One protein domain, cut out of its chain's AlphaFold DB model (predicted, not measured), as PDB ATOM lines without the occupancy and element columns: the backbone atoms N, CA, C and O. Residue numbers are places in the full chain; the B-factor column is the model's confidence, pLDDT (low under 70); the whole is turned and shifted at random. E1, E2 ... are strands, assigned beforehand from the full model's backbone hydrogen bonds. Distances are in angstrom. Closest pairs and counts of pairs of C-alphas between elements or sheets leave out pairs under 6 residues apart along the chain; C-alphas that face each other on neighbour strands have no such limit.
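Overview. This is residues 94 to 242 of the 310 residues of an uncharacterized protein of Treponema sp. CETP13 (UniProt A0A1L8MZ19). A strongly twisted sheet of eight strands, built round the long hairpin E6 and E7, has one face partly covered by the hairpin E8 and E9, a sandwich of two sheets only partly face to face. The small hairpin E1 and E2 lies beyond the large sheet, near its edge strand E13, and E5 with the loop after it lies at one end of the longest axis. The printed part has 149 residues with no named helix and thirteen named strands, E1 to E13 along the chain; the class is all strand, though under half of the residues, 69, are in named elements. The large sheet is branched, with antiparallel neighbour pairs. The whole is compact, with a radius of gyration of the C-alphas of 15.9 A and spans of 53 by 39 by 24 A.

Arrangement. E1, residues 97 to 99, and E2, residues 102 to 104, form a hairpin, with N 97 and O 104 within hydrogen-bond range at 3.0 A. E3, residues 108 to 112, and E4, residues 123 to 129, form another, with N 111 and O 126 2.8 A apart. E5, residues 133 to 135, pairs with no named strand but with residues 142 to 143, antiparallel. E6, residues 146 to 154, is antiparallel to E4, with N 127 and O 150 2.7 A apart. E7, residues 159 to 168, forms a hairpin with E6, with N 149 and O 164 2.8 A apart. E8, residues 177 to 183, and E9, residues 190 to 196, form the hairpin of the second sheet, with N 178 and O 195 2.8 A apart. The two sheets' best planes stand 15 degrees apart and their strands at 37 degrees; the closest C-alphas of E4 and E9, Tyr 126 and Val 195, are 7.0 A apart. E9 runs on into E10, residues 198 to 201, at 34 degrees. E10 forms a hairpin with E11, residues 204 to 207, with N 206 and O 199 2.8 A apart. On the other side of E7 from E6 lie E11, with N 207 and O 167 2.8 A apart, and E12, residues 219 to 222, with N 163 and O 220 2.8 A apart. E13, residues 237 to 239, is antiparallel to E3, with N 238 and O 108 2.8 A apart.

Along the chain. E1 begins at C-alpha 97 (-31.702, 34.933, 62.350). E6 is 26.1 A long and E7 29.3 A, ending at C-alpha 168 (-41.017, 32.860, 43.050). E13 ends at C-alpha 239 (-25.025, 37.376, 56.671).

Size, cuts and confidence. The C-alphas farthest apart, Leu 138 and Pro 188, are 53.4 A apart. The printed part has no cut; the links E11 to E12 and E12 to E13 are long. Residues 94, 112 to 122, 156 to 157 and 184 to 189 have pLDDT under 70.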
ATOM      1  N   ASN A  94     -37.618  29.846  60.521       65.00
ATOM      2  CA  ASN A  94     -36.458  29.905  59.631       65.00
ATOM      3  C   ASN A  94     -36.356  31.195  58.793       65.00
ATOM      4  O   ASN A  94     -35.719  31.193  57.744       65.00
ATOM      5  N   SER A  95     -37.022  32.285  59.181       76.06
ATOM      6  CA  SER A  95     -37.061  33.515  58.361       76.06
ATOM      7  C   SER A  95     -36.304  34.693  58.944       76.06
ATOM      8  O   SER A  95     -36.106  35.703  58.266       76.06
ATOM      9  N   ILE A  96     -35.909  34.578  60.206       86.56
ATOM     10  CA  ILE A  96     -35.168  35.592  60.939       86.56
ATOM     11  C   ILE A  96     -34.034  34.873  61.646       86.56
ATOM     12  O   ILE A  96     -34.246  33.827  62.251       86.56
ATOM     13  N   VAL A  97     -32.839  35.451  61.598       88.38
ATOM     14  CA  VAL A  97     -31.702  34.933  62.350       88.38
ATOM     15  C   VAL A  97     -31.106  35.999  63.247       88.38
ATOM     16  O   VAL A  97     -31.055  37.182  62.898       88.38
ATOM     17  N   ARG A  98     -30.621  35.561  64.405       89.88
ATOM     18  CA  ARG A  98     -29.831  36.378  65.316       89.88
ATOM     19  C   ARG A  98     -28.357  36.029  65.181       89.88
ATOM     20  O   ARG A  98     -27.980  34.874  65.342       89.88
ATOM     21  N   ILE A  99     -27.527  37.047  64.973       90.38
ATOM     22  CA  ILE A  99     -26.072  36.955  65.140       90.38
ATOM     23  C   ILE A  99     -25.656  38.077  66.086       90.38
ATOM     24  O   ILE A  99     -25.918  39.253  65.824       90.38
ATOM     25  N   ASP A 100     -25.037  37.704  67.205       88.06
ATOM     26  CA  ASP A 100     -24.676  38.600  68.305       88.06
ATOM     27  C   ASP A 100     -25.876  39.443  68.795       88.06
ATOM     28  O   ASP A 100     -26.883  38.915  69.290       88.06
ATOM     29  N   ASN A 101     -25.771  40.766  68.640       91.69
ATOM     30  CA  ASN A 101     -26.788  41.758  68.985       91.69
ATOM     31  C   ASN A 101     -27.568  42.247  67.756       91.69
ATOM     32  O   ASN A 101     -28.214  43.289  67.831       91.69
ATOM     33  N   GLY A 102     -27.488  41.551  66.621       92.62
ATOM     34  CA  GLY A 102     -28.204  41.887  65.395       92.62
ATOM     35  C   GLY A 102     -29.239  40.829  65.020       92.62
ATOM     36  O   GLY A 102     -28.943  39.635  65.057       92.62
ATOM     37  N   LEU A 103     -30.427  41.271  64.608       92.38
ATOM     38  CA  LEU A 103     -31.395  40.450  63.881       92.38
ATOM     39  C   LEU A 103     -31.321  40.744  62.388       92.38
ATOM     40  O   LEU A 103     -31.295  41.906  61.971       92.38
ATOM     41  N   TYR A 104     -31.350  39.688  61.585       92.69
ATOM     42  CA  TYR A 104     -31.217  39.737  60.136       92.69
ATOM     43  C   TYR A 104     -32.410  39.040  59.480       92.69
ATOM     44  O   TYR A 104     -32.801  37.946  59.883       92.69
ATOM     45  N   LEU A 105     -32.978  39.688  58.460       91.56
ATOM     46  CA  LEU A 105     -34.059  39.139  57.626       91.56
ATOM     47  C   LEU A 105     -33.538  38.471  56.348       91.56
ATOM     48  O   LEU A 105     -34.283  37.771  55.670       91.56
ATOM     49  N   GLU A 106     -32.276  38.720  56.001       92.75
ATOM     50  CA  GLU A 106     -31.594  38.140  54.850       92.75
ATOM     51  C   GLU A 106     -30.323  37.459  55.349       92.75
ATOM     52  O   GLU A 106     -29.413  38.108  55.873       92.75
ATOM     53  N   TYR A 107     -30.300  36.139  55.223       93.69
ATOM     54  CA  TYR A 107     -29.204  35.301  55.672       93.69
ATOM     55  C   TYR A 107     -29.137  34.024  54.845       93.69
ATOM     56  O   TYR A 107     -30.096  33.647  54.157       93.69
ATOM     57  N   TRP A 108     -27.991  33.364  54.942       94.19
ATOM     58  CA  TRP A 108     -27.702  32.129  54.246       94.19
ATOM     59  C   TRP A 108     -27.277  31.046  55.216       94.19
ATOM     60  O   TRP A 108     -26.561  31.317  56.176       94.19
ATOM     61  N   GLU A 109     -27.672  29.821  54.918       91.81
ATOM     62  CA  GLU A 109     -27.246  28.623  55.624       91.81
ATOM     63  C   GLU A 109     -26.283  27.826  54.745       91.81
ATOM     64  O   GLU A 109     -26.434  27.757  53.520       91.81
ATOM     65  N   LYS A 110     -25.267  27.241  55.369       89.19
ATOM     66  CA  LYS A 110     -24.276  26.414  54.700       89.19
ATOM     67  C   LYS A 110     -24.892  25.056  54.373       89.19
ATOM     68  O   LYS A 110     -25.071  24.220  55.250       89.19
ATOM     69  N   GLY A 111     -25.199  24.835  53.103       79.00
ATOM     70  CA  GLY A 111     -25.558  23.527  52.573       79.00
ATOM     71  C   GLY A 111     -24.323  22.682  52.261       79.00
ATOM     72  O   GLY A 111     -23.277  23.211  51.860       79.00
ATOM     73  N   SER A 112     -24.460  21.361  52.402       57.41
ATOM     74  CA  SER A 112     -23.487  20.397  51.885       57.41
ATOM     75  C   SER A 112     -23.430  20.526  50.365       57.41
ATOM     76  O   SER A 112     -24.433  20.328  49.681       57.41
ATOM     77  N   ALA A 113     -22.266  20.869  49.824       53.03
ATOM     78  CA  ALA A 113     -22.045  20.773  48.392       53.03
ATOM     79  C   ALA A 113     -21.338  19.451  48.091       53.03
ATOM     80  O   ALA A 113     -20.303  19.187  48.690       53.03
ATOM     81  N   ASN A 114     -21.911  18.650  47.184       48.84
ATOM     82  CA  ASN A 114     -21.341  17.417  46.624       48.84
ATOM     83  C   ASN A 114     -20.481  16.596  47.610       48.84
ATOM     84  O   ASN A 114     -19.255  16.652  47.558       48.84
ATOM     85  N   GLU A 115     -21.111  15.762  48.440       44.34
ATOM     86  CA  GLU A 115     -20.392  14.743  49.230       44.34
ATOM     87  C   GLU A 115     -19.792  13.614  48.356       44.34
ATOM     88  O   GLU A 115     -19.002  12.810  48.843       44.34
ATOM     89  N   ASP A 116     -20.096  13.585  47.051       43.38
ATOM     90  CA  ASP A 116     -19.794  12.458  46.154       43.38
ATOM     91  C   ASP A 116     -18.484  12.559  45.347       43.38
ATOM     92  O   ASP A 116     -18.255  11.752  44.446       43.38
ATOM     93  N   ASN A 117     -17.582  13.501  45.638       43.41
ATOM     94  CA  ASN A 117     -16.335  13.607  44.875       43.41
ATOM     95  C   ASN A 117     -15.128  13.044  45.639       43.41
ATOM     96  O   ASN A 117     -14.496  13.721  46.444       43.41
ATOM     97  N   GLU A 118     -14.719  11.827  45.264       44.50
ATOM     98  CA  GLU A 118     -13.416  11.208  45.584       44.50
ATOM     99  C   GLU A 118     -12.192  12.033  45.094       44.50
ATOM    100  O   GLU A 118     -11.040  11.631  45.291       44.50
ATOM    101  N   SER A 119     -12.392  13.206  44.479       44.28
ATOM    102  CA  SER A 119     -11.329  14.122  44.060       44.28
ATOM    103  C   SER A 119     -10.952  15.098  45.183       44.28
ATOM    104  O   SER A 119     -11.557  16.154  45.351       44.28
ATOM    105  N   LYS A 120      -9.894  14.762  45.922       46.78
ATOM    106  CA  LYS A 120      -9.350  15.462  47.106       46.78
ATOM    107  C   LYS A 120      -8.910  16.937  46.942       46.78
ATOM    108  O   LYS A 120      -8.300  17.464  47.865       46.78
ATOM    109  N   ASN A 121      -9.183  17.614  45.824       49.16
ATOM    110  CA  ASN A 121      -8.597  18.933  45.527       49.16
ATOM    111  C   ASN A 121      -9.634  20.030  45.220       49.16
ATOM    112  O   ASN A 121      -9.281  21.055  44.642       49.16
ATOM    113  N   THR A 122     -10.922  19.836  45.516       55.81
ATOM    114  CA  THR A 122     -11.922  20.897  45.294       55.81
ATOM    115  C   THR A 122     -12.999  20.845  46.366       55.81
ATOM    116  O   THR A 122     -13.937  20.056  46.287       55.81
ATOM    117  N   GLU A 123     -12.846  21.685  47.386       71.75
ATOM    118  CA  GLU A 123     -13.846  21.857  48.437       71.75
ATOM    119  C   GLU A 123     -14.779  23.001  48.035       71.75
ATOM    120  O   GLU A 123     -14.360  24.146  47.860       71.75
ATOM    121  N   GLY A 124     -16.055  22.684  47.838       80.44
ATOM    122  CA  GLY A 124     -17.093  23.674  47.584       80.44
ATOM    123  C   GLY A 124     -18.105  23.712  48.719       80.44
ATOM    124  O   GLY A 124     -18.272  22.736  49.443       80.44
ATOM    125  N   PHE A 125     -18.806  24.830  48.869       87.50
ATOM    126  CA  PHE A 125     -19.992  24.911  49.720       87.50
ATOM    127  C   PHE A 125     -21.028  25.846  49.113       87.50
ATOM    128  O   PHE A 125     -20.702  26.827  48.437       87.50
ATOM    129  N   TYR A 126     -22.293  25.535  49.376       91.50
ATOM    130  CA  TYR A 126     -23.423  26.314  48.903       91.50
ATOM    131  C   TYR A 126     -24.046  27.091  50.062       91.50
ATOM    132  O   TYR A 126     -24.561  26.511  51.007       91.50
ATOM    133  N   TRP A 127     -24.023  28.414  49.979       94.31
ATOM    134  CA  TRP A 127     -24.792  29.306  50.834       94.31
ATOM    135  C   TRP A 127     -26.216  29.412  50.298       94.31
ATOM    136  O   TRP A 127     -26.496  30.164  49.354       94.31
ATOM    137  N   ARG A 128     -27.113  28.644  50.913       93.44
ATOM    138  CA  ARG A 128     -28.541  28.605  50.610       93.44
ATOM    139  C   ARG A 128     -29.239  29.802  51.253       93.44
ATOM    140  O   ARG A 128     -29.111  29.963  52.461       93.44
ATOM    141  N   PRO A 129     -29.976  30.640  50.505       93.62
ATOM    142  CA  PRO A 129     -30.714  31.741  51.112       93.62
ATOM    143  C   PRO A 129     -31.897  31.189  51.913       93.62
ATOM    144  O   PRO A 129     -32.639  30.351  51.402       93.62
ATOM    145  N   CYS A 130     -32.072  31.672  53.143       90.38
ATOM    146  CA  CYS A 130     -33.130  31.213  54.054       90.38
ATOM    147  C   CYS A 130     -34.119  32.324  54.435       90.38
ATOM    148  O   CYS A 130     -35.268  32.037  54.742       90.38
ATOM    149  N   GLY A 131     -33.723  33.595  54.356       89.50
ATOM    150  CA  GLY A 131     -34.608  34.728  54.638       89.50
ATOM    151  C   GLY A 131     -35.281  35.291  53.382       89.50
ATOM    152  O   GLY A 131     -34.603  35.563  52.392       89.50
ATOM    153  N   ASN A 132     -36.604  35.500  53.414       91.25
ATOM    154  CA  ASN A 132     -37.350  36.117  52.305       91.25
ATOM    155  C   ASN A 132     -38.152  37.370  52.683       91.25
ATOM    156  O   ASN A 132     -38.849  37.922  51.830       91.25
ATOM    157  N   LEU A 133     -38.075  37.839  53.927       90.00
ATOM    158  CA  LEU A 133     -38.789  39.035  54.371       90.00
ATOM    159  C   LEU A 133     -38.032  40.305  53.965       90.00
ATOM    160  O   LEU A 133     -36.804  40.356  53.965       90.00
ATOM    161  N   LYS A 134     -38.776  41.357  53.618       89.75
ATOM    162  CA  LYS A 134     -38.235  42.713  53.419       89.75
ATOM    163  C   LYS A 134     -38.300  43.544  54.693       89.75
ATOM    164  O   LYS A 134     -37.414  44.351  54.948       89.75
ATOM    165  N   GLU A 135     -39.371  43.376  55.459       87.56
ATOM    166  CA  GLU A 135     -39.628  44.097  56.701       87.56
ATOM    167  C   GLU A 135     -40.552  43.281  57.607       87.56
ATOM    168  O   GLU A 135     -41.305  42.427  57.130       87.56
ATOM    169  N   ILE A 136     -40.519  43.586  58.904       85.00
ATOM    170  CA  ILE A 136     -41.518  43.122  59.866       85.00
ATOM    171  C   ILE A 136     -42.643  44.161  59.879       85.00
ATOM    172  O   ILE A 136     -42.436  45.306  60.281       85.00
ATOM    173  N   SER A 137     -43.819  43.777  59.388       81.06
ATOM    174  CA  SER A 137     -44.976  44.661  59.209       81.06
ATOM    175  C   SER A 137     -46.156  44.248  60.091       81.06
ATOM    176  O   SER A 137     -46.284  43.081  60.458       81.06
ATOM    177  N   LEU A 138     -47.062  45.193  60.360       80.19
ATOM    178  CA  LEU A 138     -48.317  44.931  61.079       80.19
ATOM    179  C   LEU A 138     -49.305  44.065  60.294       80.19
ATOM    180  O   LEU A 138     -49.996  43.235  60.879       80.19
ATOM    181  N   ASP A 139     -49.362  44.278  58.980       80.31
ATOM    182  CA  ASP A 139     -50.370  43.663  58.122       80.31
ATOM    183  C   ASP A 139     -49.834  42.390  57.454       80.31
ATOM    184  O   ASP A 139     -49.670  41.346  58.078       80.31
ATOM    185  N   LYS A 140     -49.577  42.466  56.144       78.56
ATOM    186  CA  LYS A 140     -49.126  41.343  55.329       78.56
ATOM    187  C   LYS A 140     -47.613  41.372  55.188       78.56
ATOM    188  O   LYS A 140     -47.080  42.438  54.869       78.56
ATOM    189  N   PRO A 141     -46.944  40.214  55.300       79.94
ATOM    190  CA  PRO A 141     -45.509  40.136  55.101       79.94
ATOM    191  C   PRO A 141     -45.146  40.634  53.709       79.94
ATOM    192  O   PRO A 141     -45.659  40.162  52.689       79.94
ATOM    193  N   LYS A 142     -44.224  41.589  53.651       87.75
ATOM    194  CA  LYS A 142     -43.622  41.979  52.382       87.75
ATOM    195  C   LYS A 142     -42.460  41.041  52.106       87.75
ATOM    196  O   LYS A 142     -41.410  41.166  52.727       87.75
ATOM    197  N   ILE A 143     -42.647  40.127  51.159       90.62
ATOM    198  CA  ILE A 143     -41.616  39.166  50.757       90.62
ATOM    199  C   ILE A 143     -40.792  39.652  49.557       90.62
ATOM    200  O   ILE A 143     -41.231  40.469  48.733       90.62
ATOM    201  N   GLN A 144     -39.568  39.149  49.453       92.62
ATOM    202  CA  GLN A 144     -38.675  39.333  48.319       92.62
ATOM    203  C   GLN A 144     -39.154  38.492  47.131       92.62
ATOM    204  O   GLN A 144     -39.516  37.330  47.280       92.62
ATOM    205  N   GLN A 145     -39.179  39.090  45.939       94.50
ATOM    206  CA  GLN A 145     -39.567  38.385  44.708       94.50
ATOM    207  C   GLN A 145     -38.444  37.475  44.198       94.50
ATOM    208  O   GLN A 145     -38.682  36.522  43.459       94.50
ATOM    209  N   GLU A 146     -37.215  37.796  44.591       95.62
ATOM    210  CA  GLU A 146     -36.000  37.145  44.139       95.62
ATOM    211  C   GLU A 146     -35.040  37.011  45.307       95.62
ATOM    212  O   GLU A 146     -34.932  37.929  46.117       95.62
ATOM    213  N   LEU A 147     -34.340  35.885  45.349       95.56
ATOM    214  CA  LEU A 147     -33.295  35.588  46.320       95.56
ATOM    215  C   LEU A 147     -32.013  35.255  45.560       95.56
ATOM    216  O   LEU A 147     -32.055  34.835  44.402       95.56
ATOM    217  N   THR A 148     -30.864  35.418  46.205       96.50
ATOM    218  CA  THR A 148     -29.574  35.040  45.616       96.50
ATOM    219  C   THR A 148     -28.914  34.012  46.511       96.50
ATOM    220  O   THR A 148     -28.669  34.310  47.669       96.50
ATOM    221  N   GLY A 149     -28.630  32.819  45.997       95.31
ATOM    222  CA  GLY A 149     -27.740  31.855  46.642       95.31
ATOM    223  C   GLY A 149     -26.310  32.027  46.144       95.31
ATOM    224  O   GLY A 149     -26.097  32.515  45.030       95.31
ATOM    225  N   TYR A 150     -25.331  31.615  46.946       94.94
ATOM    226  CA  TYR A 150     -23.922  31.704  46.567       94.94
ATOM    227  C   TYR A 150     -23.251  30.347  46.659       94.94
ATOM    228  O   TYR A 150     -23.254  29.725  47.710       94.94
ATOM    229  N   TYR A 151     -22.625  29.907  45.580       92.88
ATOM    230  CA  TYR A 151     -21.739  28.755  45.611       92.88
ATOM    231  C   TYR A 151     -20.298  29.248  45.694       92.88
ATOM    232  O   TYR A 151     -19.874  30.043  44.856       92.88
ATOM    233  N   VAL A 152     -19.547  28.789  46.689       91.06
ATOM    234  CA  VAL A 152     -18.118  29.083  46.822       91.06
ATOM    235  C   VAL A 152     -17.348  27.826  46.472       91.06
ATOM    236  O   VAL A 152     -17.579  26.773  47.058       91.06
ATOM    237  N   LEU A 153     -16.459  27.938  45.494       87.44
ATOM    238  CA  LEU A 153     -15.546  26.879  45.092       87.44
ATOM    239  C   LEU A 153     -14.133  27.283  45.507       87.44
ATOM    240  O   LEU A 153     -13.602  28.253  44.964       87.44
ATOM    241  N   ASN A 154     -13.542  26.552  46.448       81.44
ATOM    242  CA  ASN A 154     -12.158  26.758  46.853       81.44
ATOM    243  C   ASN A 154     -11.237  25.874  46.003       81.44
ATOM    244  O   ASN A 154     -11.409  24.654  45.940       81.44
ATOM    245  N   THR A 155     -10.255  26.500  45.362       72.44
ATOM    246  CA  THR A 155      -9.060  25.849  44.817       72.44
ATOM    247  C   THR A 155      -7.877  26.109  45.751       72.44
ATOM    248  O   THR A 155      -7.993  26.881  46.703       72.44
ATOM    249  N   GLU A 156      -6.747  25.436  45.520       67.62
ATOM    250  CA  GLU A 156      -5.558  25.523  46.386       67.62
ATOM    251  C   GLU A 156      -5.068  26.976  46.570       67.62
ATOM    252  O   GLU A 156      -4.636  27.333  47.665       67.62
ATOM    253  N   ASP A 157      -5.236  27.828  45.548       68.12
ATOM    254  CA  ASP A 157      -4.735  29.208  45.539       68.12
ATOM    255  C   ASP A 157      -5.829  30.296  45.517       68.12
ATOM    256  O   ASP A 157      -5.536  31.459  45.806       68.12
ATOM    257  N   ASN A 158      -7.087  29.974  45.175       74.62
ATOM    258  CA  ASN A 158      -8.151  30.969  44.980       74.62
ATOM    259  C   ASN A 158      -9.549  30.465  45.375       74.62
ATOM    260  O   ASN A 158      -9.841  29.276  45.365       74.62
ATOM    261  N   ALA A 159     -10.463  31.398  45.657       83.31
ATOM    262  CA  ALA A 159     -11.883  31.104  45.850       83.31
ATOM    263  C   ALA A 159     -12.720  31.762  44.745       83.31
ATOM    264  O   ALA A 159     -12.652  32.974  44.536       83.31
ATOM    265  N   SER A 160     -13.527  30.965  44.047       88.44
ATOM    266  CA  SER A 160     -14.481  31.444  43.041       88.44
ATOM    267  C   SER A 160     -15.889  31.481  43.621       88.44
ATOM    268  O   SER A 160     -16.358  30.493  44.183       88.44
ATOM    269  N   ILE A 161     -16.581  32.613  43.465       92.31
ATOM    270  CA  ILE A 161     -17.930  32.812  44.003       92.31
ATOM    271  C   ILE A 161     -18.927  32.881  42.849       92.31
ATOM    272  O   ILE A 161     -18.843  33.759  41.992       92.31
ATOM    273  N   TYR A 162     -19.915  31.996  42.853       93.81
ATOM    274  CA  TYR A 162     -20.983  31.947  41.862       93.81
ATOM    275  C   TYR A 162     -22.305  32.364  42.499       93.81
ATOM    276  O   TYR A 162     -22.810  31.696  43.396       93.81
ATOM    277  N   ALA A 163     -22.885  33.464  42.029       95.94
ATOM    278  CA  ALA A 163     -24.216  33.898  42.424       95.94
ATOM    279  C   ALA A 163     -25.284  33.220  41.560       95.94
ATOM    280  O   ALA A 163     -25.208  33.236  40.328       95.94
ATOM    281  N   ILE A 164     -26.293  32.659  42.219       95.81
ATOM    282  CA  ILE A 164     -27.405  31.927  41.617       95.81
ATOM    283  C   ILE A 164     -28.691  32.628  42.028       95.81
ATOM    284  O   ILE A 164     -28.995  32.746  43.213       95.81
ATOM    285  N   ARG A 165     -29.461  33.099  41.051       96.81
ATOM    286  CA  ARG A 165     -30.726  33.785  41.317       96.81
ATOM    287  C   ARG A 165     -31.875  32.784  41.427       96.81
ATOM    288  O   ARG A 165     -32.031  31.914  40.572       96.81
ATOM    289  N   TYR A 166     -32.708  32.979  42.435       96.19
ATOM    290  CA  TYR A 166     -33.962  32.277  42.662       96.19
ATOM    291  C   TYR A 166     -35.122  33.260  42.504       96.19
ATOM    292  O   TYR A 166     -35.000  34.420  42.890       96.19
ATOM    293  N   TRP A 167     -36.245  32.819  41.945       96.69
ATOM    294  CA  TRP A 167     -37.467  33.618  41.795       96.69
ATOM    295  C   TRP A 167     -38.694  32.815  42.224       96.69
ATOM    296  O   TRP A 167     -38.663  31.584  42.199       96.69
ATOM    297  N   ILE A 168     -39.771  33.504  42.612       95.75
ATOM    298  CA  ILE A 168     -41.017  32.860  43.050       95.75
ATOM    299  C   ILE A 168     -41.586  31.958  41.947       95.75
ATOM    300  O   ILE A 168     -41.651  32.336  40.775       95.75
ATOM    301  N   SER A 169     -42.031  30.770  42.342       93.50
ATOM    302  CA  SER A 169     -42.647  29.765  41.484       93.50
ATOM    303  C   SER A 169     -43.991  29.330  42.062       93.50
ATOM    304  O   SER A 169     -44.163  29.260  43.273       93.50
ATOM    305  N   SER A 170     -44.942  28.996  41.189       91.56
ATOM    306  CA  SER A 170     -46.227  28.390  41.568       91.56
ATOM    307  C   SER A 170     -46.196  26.856  41.564       91.56
ATOM    308  O   SER A 170     -47.245  26.223  41.611       91.56
ATOM    309  N   VAL A 171     -45.011  26.261  41.410       90.38
ATOM    310  CA  VAL A 171     -44.803  24.808  41.428       90.38
ATOM    311  C   VAL A 171     -44.736  24.324  42.874       90.38
ATOM    312  O   VAL A 171     -44.166  25.009  43.722       90.38
ATOM    313  N   ASP A 172     -45.277  23.135  43.128       90.94
ATOM    314  CA  ASP A 172     -45.167  22.474  44.426       90.94
ATOM    315  C   ASP A 172     -43.702  22.221  44.799       90.94
ATOM    316  O   ASP A 172     -42.858  21.923  43.950       90.94
ATOM    317  N   TYR A 173     -43.399  22.338  46.088       91.12
ATOM    318  CA  TYR A 173     -42.058  22.089  46.593       91.12
ATOM    319  C   TYR A 173     -41.649  20.617  46.411       91.12
ATOM    320  O   TYR A 173     -42.400  19.703  46.754       91.12
ATOM    321  N   SER A 174     -40.430  20.403  45.918       91.31
ATOM    322  CA  SER A 174     -39.755  19.105  45.873       91.31
ATOM    323  C   SER A 174     -38.275  19.263  46.226       91.31
ATOM    324  O   SER A 174     -37.682  20.316  45.993       91.31
ATOM    325  N   ASN A 175     -37.654  18.193  46.727       89.81
ATOM    326  CA  ASN A 175     -36.222  18.153  47.054       89.81
ATOM    327  C   ASN A 175     -35.346  17.887  45.814       89.81
ATOM    328  O   ASN A 175     -34.344  17.178  45.886       89.81
ATOM    329  N   ASP A 176     -35.744  18.412  44.654       90.44
ATOM    330  CA  ASP A 176     -34.979  18.251  43.421       90.44
ATOM    331  C   ASP A 176     -33.709  19.108  43.467       90.44
ATOM    332  O   ASP A 176     -33.720  20.245  43.942       90.44
ATOM    333  N   GLN A 177     -32.624  18.602  42.883       90.81
ATOM    334  CA  GLN A 177     -31.392  19.362  42.681       90.81
ATOM    335  C   GLN A 177     -31.302  19.912  41.254       90.81
ATOM    336  O   GLN A 177     -31.859  19.363  40.296       90.81
ATOM    337  N   ALA A 178     -30.587  21.022  41.112       91.50
ATOM    338  CA  ALA A 178     -30.239  21.627  39.843       91.50
ATOM    339  C   ALA A 178     -28.720  21.799  39.735       91.50
ATOM    340  O   ALA A 178     -28.025  21.983  40.731       91.50
ATOM    341  N   SER A 179     -28.202  21.721  38.514       91.31
ATOM    342  CA  SER A 179     -26.780  21.703  38.223       91.31
ATOM    343  C   SER A 179     -26.341  22.869  37.350       91.31
ATOM    344  O   SER A 179     -27.103  23.390  36.528       91.31
ATOM    345  N   PHE A 180     -25.081  23.257  37.495       90.88
ATOM    346  CA  PHE A 180     -24.389  24.114  36.541       90.88
ATOM    347  C   PHE A 180     -22.956  23.640  36.349       90.88
ATOM    348  O   PHE A 180     -22.348  23.068  37.250       90.88
ATOM    349  N   THR A 181     -22.427  23.874  35.154       87.94
ATOM    350  CA  THR A 181     -21.054  23.531  34.801       87.94
ATOM    351  C   THR A 181     -20.175  24.766  34.907       87.94
ATOM    352  O   THR A 181     -20.569  25.869  34.518       87.94
ATOM    353  N   THR A 182     -18.973  24.584  35.438       81.69
ATOM    354  CA  THR A 182     -17.940  25.612  35.475       81.69
ATOM    355  C   THR A 182     -16.612  25.033  35.018       81.69
ATOM    356  O   THR A 182     -16.320  23.860  35.247       81.69
ATOM    357  N   ASN A 183     -15.799  25.870  34.383       71.19
ATOM    358  CA  ASN A 183     -14.443  25.510  34.005       71.19
ATOM    359  C   ASN A 183     -13.535  25.990  35.128       71.19
ATOM    360  O   ASN A 183     -13.522  27.187  35.434       71.19
ATOM    361  N   ASN A 184     -12.795  25.080  35.759       61.53
ATOM    362  CA  ASN A 184     -11.760  25.504  36.687       61.53
ATOM    363  C   ASN A 184     -10.692  26.270  35.885       61.53
ATOM    364  O   ASN A 184     -10.233  25.811  34.841       61.53
ATOM    365  N   ILE A 185     -10.324  27.464  36.352       56.28
ATOM    366  CA  ILE A 185      -9.326  28.315  35.689       56.28
ATOM    367  C   ILE A 185      -7.968  27.586  35.612       56.28
ATOM    368  O   ILE A 185      -7.194  27.822  34.688       56.28
ATOM    369  N   GLU A 186      -7.708  26.657  36.538       55.72
ATOM    370  CA  GLU A 186      -6.435  25.941  36.679       55.72
ATOM    371  C   GLU A 186      -6.422  24.547  36.021       55.72
ATOM    372  O   GLU A 186      -5.352  24.034  35.691       55.72
ATOM    373  N   LYS A 187      -7.587  23.929  35.774       57.59
ATOM    374  CA  LYS A 187      -7.714  22.632  35.082       57.59
ATOM    375  C   LYS A 187      -8.893  22.668  34.102       57.59
ATOM    376  O   LYS A 187     -10.009  22.924  34.540       57.59
ATOM    377  N   PRO A 188      -8.705  22.347  32.809       58.00
ATOM    378  CA  PRO A 188      -9.753  22.427  31.785       58.00
ATOM    379  C   PRO A 188     -10.788  21.287  31.867       58.00
ATOM    380  O   PRO A 188     -11.383  20.918  30.857       58.00
ATOM    381  N   GLU A 189     -10.990  20.705  33.047       66.50
ATOM    382  CA  GLU A 189     -12.045  19.728  33.289       66.50
ATOM    383  C   GLU A 189     -13.317  20.476  33.705       66.50
ATOM    384  O   GLU A 189     -13.296  21.318  34.606       66.50
ATOM    385  N   GLU A 190     -14.423  20.201  33.010       73.06
ATOM    386  CA  GLU A 190     -15.732  20.754  33.353       73.06
ATOM    387  C   GLU A 190     -16.192  20.170  34.691       73.06
ATOM    388  O   GLU A 190     -16.456  18.973  34.811       73.06
ATOM    389  N   ILE A 191     -16.318  21.025  35.704       79.62
ATOM    390  CA  ILE A 191     -16.835  20.635  37.014       79.62
ATOM    391  C   ILE A 191     -18.337  20.903  37.022       79.62
ATOM    392  O   ILE A 191     -18.779  22.033  36.807       79.62
ATOM    393  N   THR A 192     -19.129  19.864  37.290       85.12
ATOM    394  CA  THR A 192     -20.577  19.999  37.500       85.12
ATOM    395  C   THR A 192     -20.865  20.170  38.985       85.12
ATOM    396  O   THR A 192     -20.530  19.311  39.799       85.12
ATOM    397  N   LEU A 193     -21.500  21.283  39.333       87.44
ATOM    398  CA  LEU A 193     -21.860  21.644  40.701       87.44
ATOM    399  C   LEU A 193     -23.374  21.504  40.881       87.44
ATOM    400  O   LEU A 193     -24.126  21.845  39.965       87.44
ATOM    401  N   LEU A 194     -23.809  21.004  42.040       88.75
ATOM    402  CA  LEU A 194     -25.218  20.782  42.386       88.75
ATOM    403  C   LEU A 194     -25.671  21.747  43.486       88.75
ATOM    404  O   LEU A 194     -24.920  22.040  44.415       88.75
ATOM    405  N   VAL A 195     -26.908  22.228  43.374       91.06
ATOM    406  CA  VAL A 195     -27.599  23.052  44.377       91.06
ATOM    407  C   VAL A 195     -29.079  22.686  44.436       91.06
ATOM    408  O   VAL A 195     -29.614  22.081  43.505       91.06
ATOM    409  N   ASP A 196     -29.765  23.097  45.500       91.38
ATOM    410  CA  ASP A 196     -31.214  22.919  45.630       91.38
ATOM    411  C   ASP A 196     -31.958  23.635  44.496       91.38
ATOM    412  O   ASP A 196     -31.789  24.832  44.269       91.38
ATOM    413  N   LYS A 197     -32.817  22.922  43.765       92.50
ATOM    414  CA  LYS A 197     -33.606  23.531  42.685       92.50
ATOM    415  C   LYS A 197     -34.723  24.414  43.228       92.50
ATOM    416  O   LYS A 197     -35.050  25.436  42.612       92.50
ATOM    417  N   TYR A 198     -35.337  23.977  44.326       93.56
ATOM    418  CA  TYR A 198     -36.464  24.638  44.961       93.56
ATOM    419  C   TYR A 198     -36.145  24.981  46.410       93.56
ATOM    420  O   TYR A 198     -35.566  24.179  47.136       93.56
ATOM    421  N   LEU A 199     -36.572  26.165  46.833       92.19
ATOM    422  CA  LEU A 199     -36.481  26.626  48.216       92.19
ATOM    423  C   LEU A 199     -37.894  26.901  48.714       92.19
ATOM    424  O   LEU A 199     -38.647  27.574  48.014       92.19
ATOM    425  N   ASN A 200     -38.251  26.407  49.895       91.19
ATOM    426  CA  ASN A 200     -39.516  26.730  50.549       91.19
ATOM    427  C   ASN A 200     -39.235  27.585  51.787       91.19
ATOM    428  O   ASN A 200     -38.617  27.107  52.735       91.19
ATOM    429  N   ILE A 201     -39.652  28.850  51.747       89.56
ATOM    430  CA  ILE A 201     -39.414  29.833  52.809       89.56
ATOM    431  C   ILE A 201     -40.733  30.561  53.079       89.56
ATOM    432  O   ILE A 201     -41.286  31.171  52.160       89.56
ATOM    433  N   ASN A 202     -41.241  30.527  54.315       83.25
ATOM    434  CA  ASN A 202     -42.547  31.104  54.676       83.25
ATOM    435  C   ASN A 202     -43.689  30.630  53.761       83.25
ATOM    436  O   ASN A 202     -44.450  31.441  53.225       83.25
ATOM    437  N   GLY A 203     -43.732  29.329  53.460       86.00
ATOM    438  CA  GLY A 203     -44.696  28.738  52.524       86.00
ATOM    439  C   GLY A 203     -44.589  29.227  51.069       86.00
ATOM    440  O   GLY A 203     -45.443  28.895  50.250       86.00
ATOM    441  N   THR A 204     -43.571  30.025  50.728       91.25
ATOM    442  CA  THR A 204     -43.327  30.512  49.366       91.25
ATOM    443  C   THR A 204     -42.235  29.682  48.709       91.25
ATOM    444  O   THR A 204     -41.121  29.584  49.227       91.25
ATOM    445  N   VAL A 205     -42.540  29.130  47.533       93.88
ATOM    446  CA  VAL A 205     -41.588  28.337  46.753       93.88
ATOM    447  C   VAL A 205     -40.813  29.231  45.789       93.88
ATOM    448  O   VAL A 205     -41.396  29.955  44.980       93.88
ATOM    449  N   TYR A 206     -39.489  29.144  45.834       95.06
ATOM    450  CA  TYR A 206     -38.579  29.780  44.887       95.06
ATOM    451  C   TYR A 206     -37.867  28.731  44.036       95.06
ATOM    452  O   TYR A 206     -37.614  27.626  44.504       95.06
ATOM    453  N   THR A 207     -37.498  29.072  42.801       95.75
ATOM    454  CA  THR A 207     -36.712  28.199  41.918       95.75
ATOM    455  C   THR A 207     -35.588  28.941  41.203       95.75
ATOM    456  O   THR A 207     -35.720  30.127  40.907       95.75
ATOM    457  N   CYS A 208     -34.493  28.239  40.907       94.00
ATOM    458  CA  CYS A 208     -33.361  28.744  40.120       94.00
ATOM    459  C   CYS A 208     -33.340  28.237  38.665       94.00
ATOM    460  O   CYS A 208     -32.515  28.675  37.858       94.00
ATOM    461  N   ALA A 209     -34.244  27.323  38.299       93.06
ATOM    462  CA  ALA A 209     -34.284  26.699  36.980       93.06
ATOM    463  C   ALA A 209     -35.623  26.940  36.271       93.06
ATOM    464  O   ALA A 209     -36.681  27.087  36.876       93.06
ATOM    465  N   THR A 210     -35.588  26.974  34.937       87.06
ATOM    466  CA  THR A 210     -36.787  27.229  34.127       87.06
ATOM    467  C   THR A 210     -37.555  25.937  33.838       87.06
ATOM    468  O   THR A 210     -37.048  25.017  33.188       87.06
ATOM    469  N   GLY A 211     -38.813  25.882  34.284       80.06
ATOM    470  CA  GLY A 211     -39.725  24.765  34.032       80.06
ATOM    471  C   GLY A 211     -39.202  23.424  34.564       80.06
ATOM    472  O   GLY A 211     -38.748  23.306  35.701       80.06
ATOM    473  N   ARG A 212     -39.250  22.383  33.726       81.69
ATOM    474  CA  ARG A 212     -38.823  21.017  34.093       81.69
ATOM    475  C   ARG A 212     -37.312  20.785  34.031       81.69
ATOM    476  O   ARG A 212     -36.864  19.670  34.263       81.69
ATOM    477  N   ARG A 213     -36.516  21.799  33.691       87.25
ATOM    478  CA  ARG A 213     -35.063  21.634  33.565       87.25
ATOM    479  C   ARG A 213     -34.417  21.466  34.940       87.25
ATOM    480  O   ARG A 213     -34.907  22.010  35.926       87.25
ATOM    481  N   SER A 214     -33.311  20.736  34.965       88.31
ATOM    482  CA  SER A 214     -32.387  20.634  36.097       88.31
ATOM    483  C   SER A 214     -31.116  21.455  35.874       88.31
ATOM    484  O   SER A 214     -30.265  21.475  36.739       88.31
ATOM    485  N   VAL A 215     -30.970  22.145  34.737       93.25
ATOM    486  CA  VAL A 215     -29.768  22.937  34.428       93.25
ATOM    487  C   VAL A 215     -30.023  24.419  34.677       93.25
ATOM    488  O   VAL A 215     -30.957  25.004  34.111       93.25
ATOM    489  N   ILE A 216     -29.153  25.025  35.476       93.38
ATOM    490  CA  ILE A 216     -29.148  26.440  35.835       93.38
ATOM    491  C   ILE A 216     -28.368  27.218  34.771       93.38
ATOM    492  O   ILE A 216     -27.286  26.820  34.347       93.38
ATOM    493  N   ARG A 217     -28.930  28.338  34.306       90.50
ATOM    494  CA  ARG A 217     -28.328  29.180  33.248       90.50
ATOM    495  C   ARG A 217     -28.100  30.629  33.662       90.50
ATOM    496  O   ARG A 217     -27.588  31.417  32.879       90.50
ATOM    497  N   ASN A 218     -28.519  30.995  34.866       92.50
ATOM    498  CA  ASN A 218     -28.476  32.355  35.397       92.50
ATOM    499  C   ASN A 218     -27.345  32.537  36.422       92.50
ATOM    500  O   ASN A 218     -27.468  33.344  37.342       92.50
ATOM    501  N   VAL A 219     -26.268  31.764  36.276       93.69
ATOM    502  CA  VAL A 219     -25.116  31.809  37.172       93.69
ATOM    503  C   VAL A 219     -24.235  33.000  36.812       93.69
ATOM    504  O   VAL A 219     -23.914  33.213  35.641       93.69
ATOM    505  N   LYS A 220     -23.823  33.771  37.819       94.44
ATOM    506  CA  LYS A 220     -22.912  34.906  37.662       94.44
ATOM    507  C   LYS A 220     -21.666  34.712  38.518       94.44
ATOM    508  O   LYS A 220     -21.772  34.621  39.735       94.44
ATOM    509  N   LEU A 221     -20.491  34.712  37.892       93.06
ATOM    510  CA  LEU A 221     -19.215  34.725  38.607       93.06
ATOM    511  C   LEU A 221     -18.985  36.103  39.250       93.06
ATOM    512  O   LEU A 221     -19.148  37.139  38.599       93.06
ATOM    513  N   LEU A 222     -18.608  36.105  40.523       91.75
ATOM    514  CA  LEU A 222     -18.284  37.282  41.318       91.75
ATOM    515  C   LEU A 222     -16.831  37.206  41.793       91.75
ATOM    516  O   LEU A 222     -16.351  36.144  42.177       91.75
ATOM    517  N   SER A 223     -16.147  38.351  41.819       88.25
ATOM    518  CA  SER A 223     -14.806  38.468  42.411       88.25
ATOM    519  C   SER A 223     -14.832  38.573  43.937       88.25
ATOM    520  O   SER A 223     -13.836  38.295  44.594       88.25
ATOM    521  N   LYS A 224     -15.960  39.014  44.504       90.56
ATOM    522  CA  LYS A 224     -16.200  39.142  45.944       90.56
ATOM    523  C   LYS A 224     -17.698  39.141  46.234       90.56
ATOM    524  O   LYS A 224     -18.501  39.450  45.349       90.56
ATOM    525  N   PHE A 225     -18.062  38.856  47.481       92.75
ATOM    526  CA  PHE A 225     -19.428  39.051  47.957       92.75
ATOM    527  C   PHE A 225     -19.864  40.525  47.839       92.75
ATOM    528  O   PHE A 225     -19.021  41.427  47.908       92.75
ATOM    529  N   PRO A 226     -21.172  40.794  47.659       90.25
ATOM    530  CA  PRO A 226     -21.696  42.162  47.592       90.25
ATOM    531  C   PRO A 226     -21.566  42.940  48.911       90.25
ATOM    532  O   PRO A 226     -21.639  44.165  48.892       90.25
ATOM    533  N   GLY A 227     -21.338  42.247  50.030       89.94
ATOM    534  CA  GLY A 227     -21.078  42.824  51.347       89.94
ATOM    535  C   GLY A 227     -19.946  42.093  52.067       89.94
ATOM    536  O   GLY A 227     -19.351  41.157  51.528       89.94
ATOM    537  N   THR A 228     -19.641  42.531  53.286       91.44
ATOM    538  CA  THR A 228     -18.660  41.857  54.144       91.44
ATOM    539  C   THR A 228     -19.355  40.700  54.856       91.44
ATOM    540  O   THR A 228     -20.278  40.965  55.627       91.44
ATOM    541  N   PRO A 229     -18.948  39.441  54.625       92.25
ATOM    542  CA  PRO A 229     -19.584  38.312  55.279       92.25
ATOM    543  C   PRO A 229     -19.288  38.311  56.778       92.25
ATOM    544  O   PRO A 229     -18.136  38.413  57.200       92.25
ATOM    545  N   LEU A 230     -20.348  38.174  57.564       93.31
ATOM    546  CA  LEU A 230     -20.312  37.861  58.984       93.31
ATOM    547  C   LEU A 230     -20.883  36.453  59.159       93.31
ATOM    548  O   LEU A 230     -21.924  36.131  58.587       93.31
ATOM    549  N   TYR A 231     -20.195  35.629  59.940       92.12
ATOM    550  CA  TYR A 231     -20.558  34.233  60.158       92.12
ATOM    551  C   TYR A 231     -21.006  34.004  61.599       92.12
ATOM    552  O   TYR A 231     -20.546  34.690  62.514       92.12
ATOM    553  N   SER A 232     -21.878  33.020  61.801       91.12
ATOM    554  CA  SER A 232     -22.161  32.482  63.132       91.12
ATOM    555  C   SER A 232     -20.930  31.786  63.727       91.12
ATOM    556  O   SER A 232     -19.984  31.437  63.018       91.12
ATOM    557  N   GLN A 233     -20.934  31.565  65.047       87.38
ATOM    558  CA  GLN A 233     -19.807  30.950  65.771       87.38
ATOM    559  C   GLN A 233     -19.442  29.550  65.251       87.38
ATOM    560  O   GLN A 233     -18.277  29.162  65.272       87.38
ATOM    561  N   ASP A 234     -20.435  28.807  64.777       86.81
ATOM    562  CA  ASP A 234     -20.329  27.469  64.196       86.81
ATOM    563  C   ASP A 234     -20.111  27.479  62.670       86.81
ATOM    564  O   ASP A 234     -19.958  26.418  62.065       86.81
ATOM    565  N   ASN A 235     -20.051  28.659  62.040       87.38
ATOM    566  CA  ASN A 235     -19.846  28.841  60.599       87.38
ATOM    567  C   ASN A 235     -20.906  28.140  59.719       87.38
ATOM    568  O   ASN A 235     -20.630  27.748  58.580       87.38
ATOM    569  N   THR A 236     -22.116  27.963  60.252       89.31
ATOM    570  CA  THR A 236     -23.271  27.396  59.538       89.31
ATOM    571  C   THR A 236     -24.140  28.480  58.916       89.31
ATOM    572  O   THR A 236     -24.798  28.229  57.911       89.31
ATOM    573  N   ILE A 237     -24.109  29.698  59.460       92.19
ATOM    574  CA  ILE A 237     -24.911  30.829  59.007       92.19
ATOM    575  C   ILE A 237     -23.987  31.949  58.540       92.19
ATOM    576  O   ILE A 237     -22.982  32.258  59.180       92.19
ATOM    577  N   MET A 238     -24.363  32.591  57.439       94.12
ATOM    578  CA  MET A 238     -23.717  33.779  56.899       94.12
ATOM    579  C   MET A 238     -24.736  34.909  56.742       94.12
ATOM    580  O   MET A 238     -25.864  34.691  56.305       94.12
ATOM    581  N   VAL A 239     -24.314  36.140  57.023       94.56
ATOM    582  CA  VAL A 239     -25.025  37.376  56.671       94.56
ATOM    583  C   VAL A 239     -24.074  38.322  55.940       94.56
ATOM    584  O   VAL A 239     -22.877  38.346  56.215       94.56
ATOM    585  N   LEU A 240     -24.590  39.091  54.980       93.50
ATOM    586  CA  LEU A 240     -23.791  40.001  54.140       93.50
ATOM    587  C   LEU A 240     -24.118  41.481  54.376       93.50
ATOM    588  O   LEU A 240     -23.324  42.357  54.034       93.50
ATOM    589  N   ASN A 241     -25.297  41.753  54.934       90.62
ATOM    590  CA  ASN A 241     -25.844  43.090  55.122       90.62
ATOM    591  C   ASN A 241     -25.765  43.512  56.590       90.62
ATOM    592  O   ASN A 241     -25.526  42.697  57.476       90.62
ATOM    593  N   SER A 242     -25.979  44.800  56.857       92.00
ATOM    594  CA  SER A 242     -26.152  45.295  58.225       92.00
ATOM    595  C   SER A 242     -27.422  44.717  58.869       92.00
ATOM    596  O   SER A 242     -28.382  44.423  58.150       92.00
TER     597      SER A 242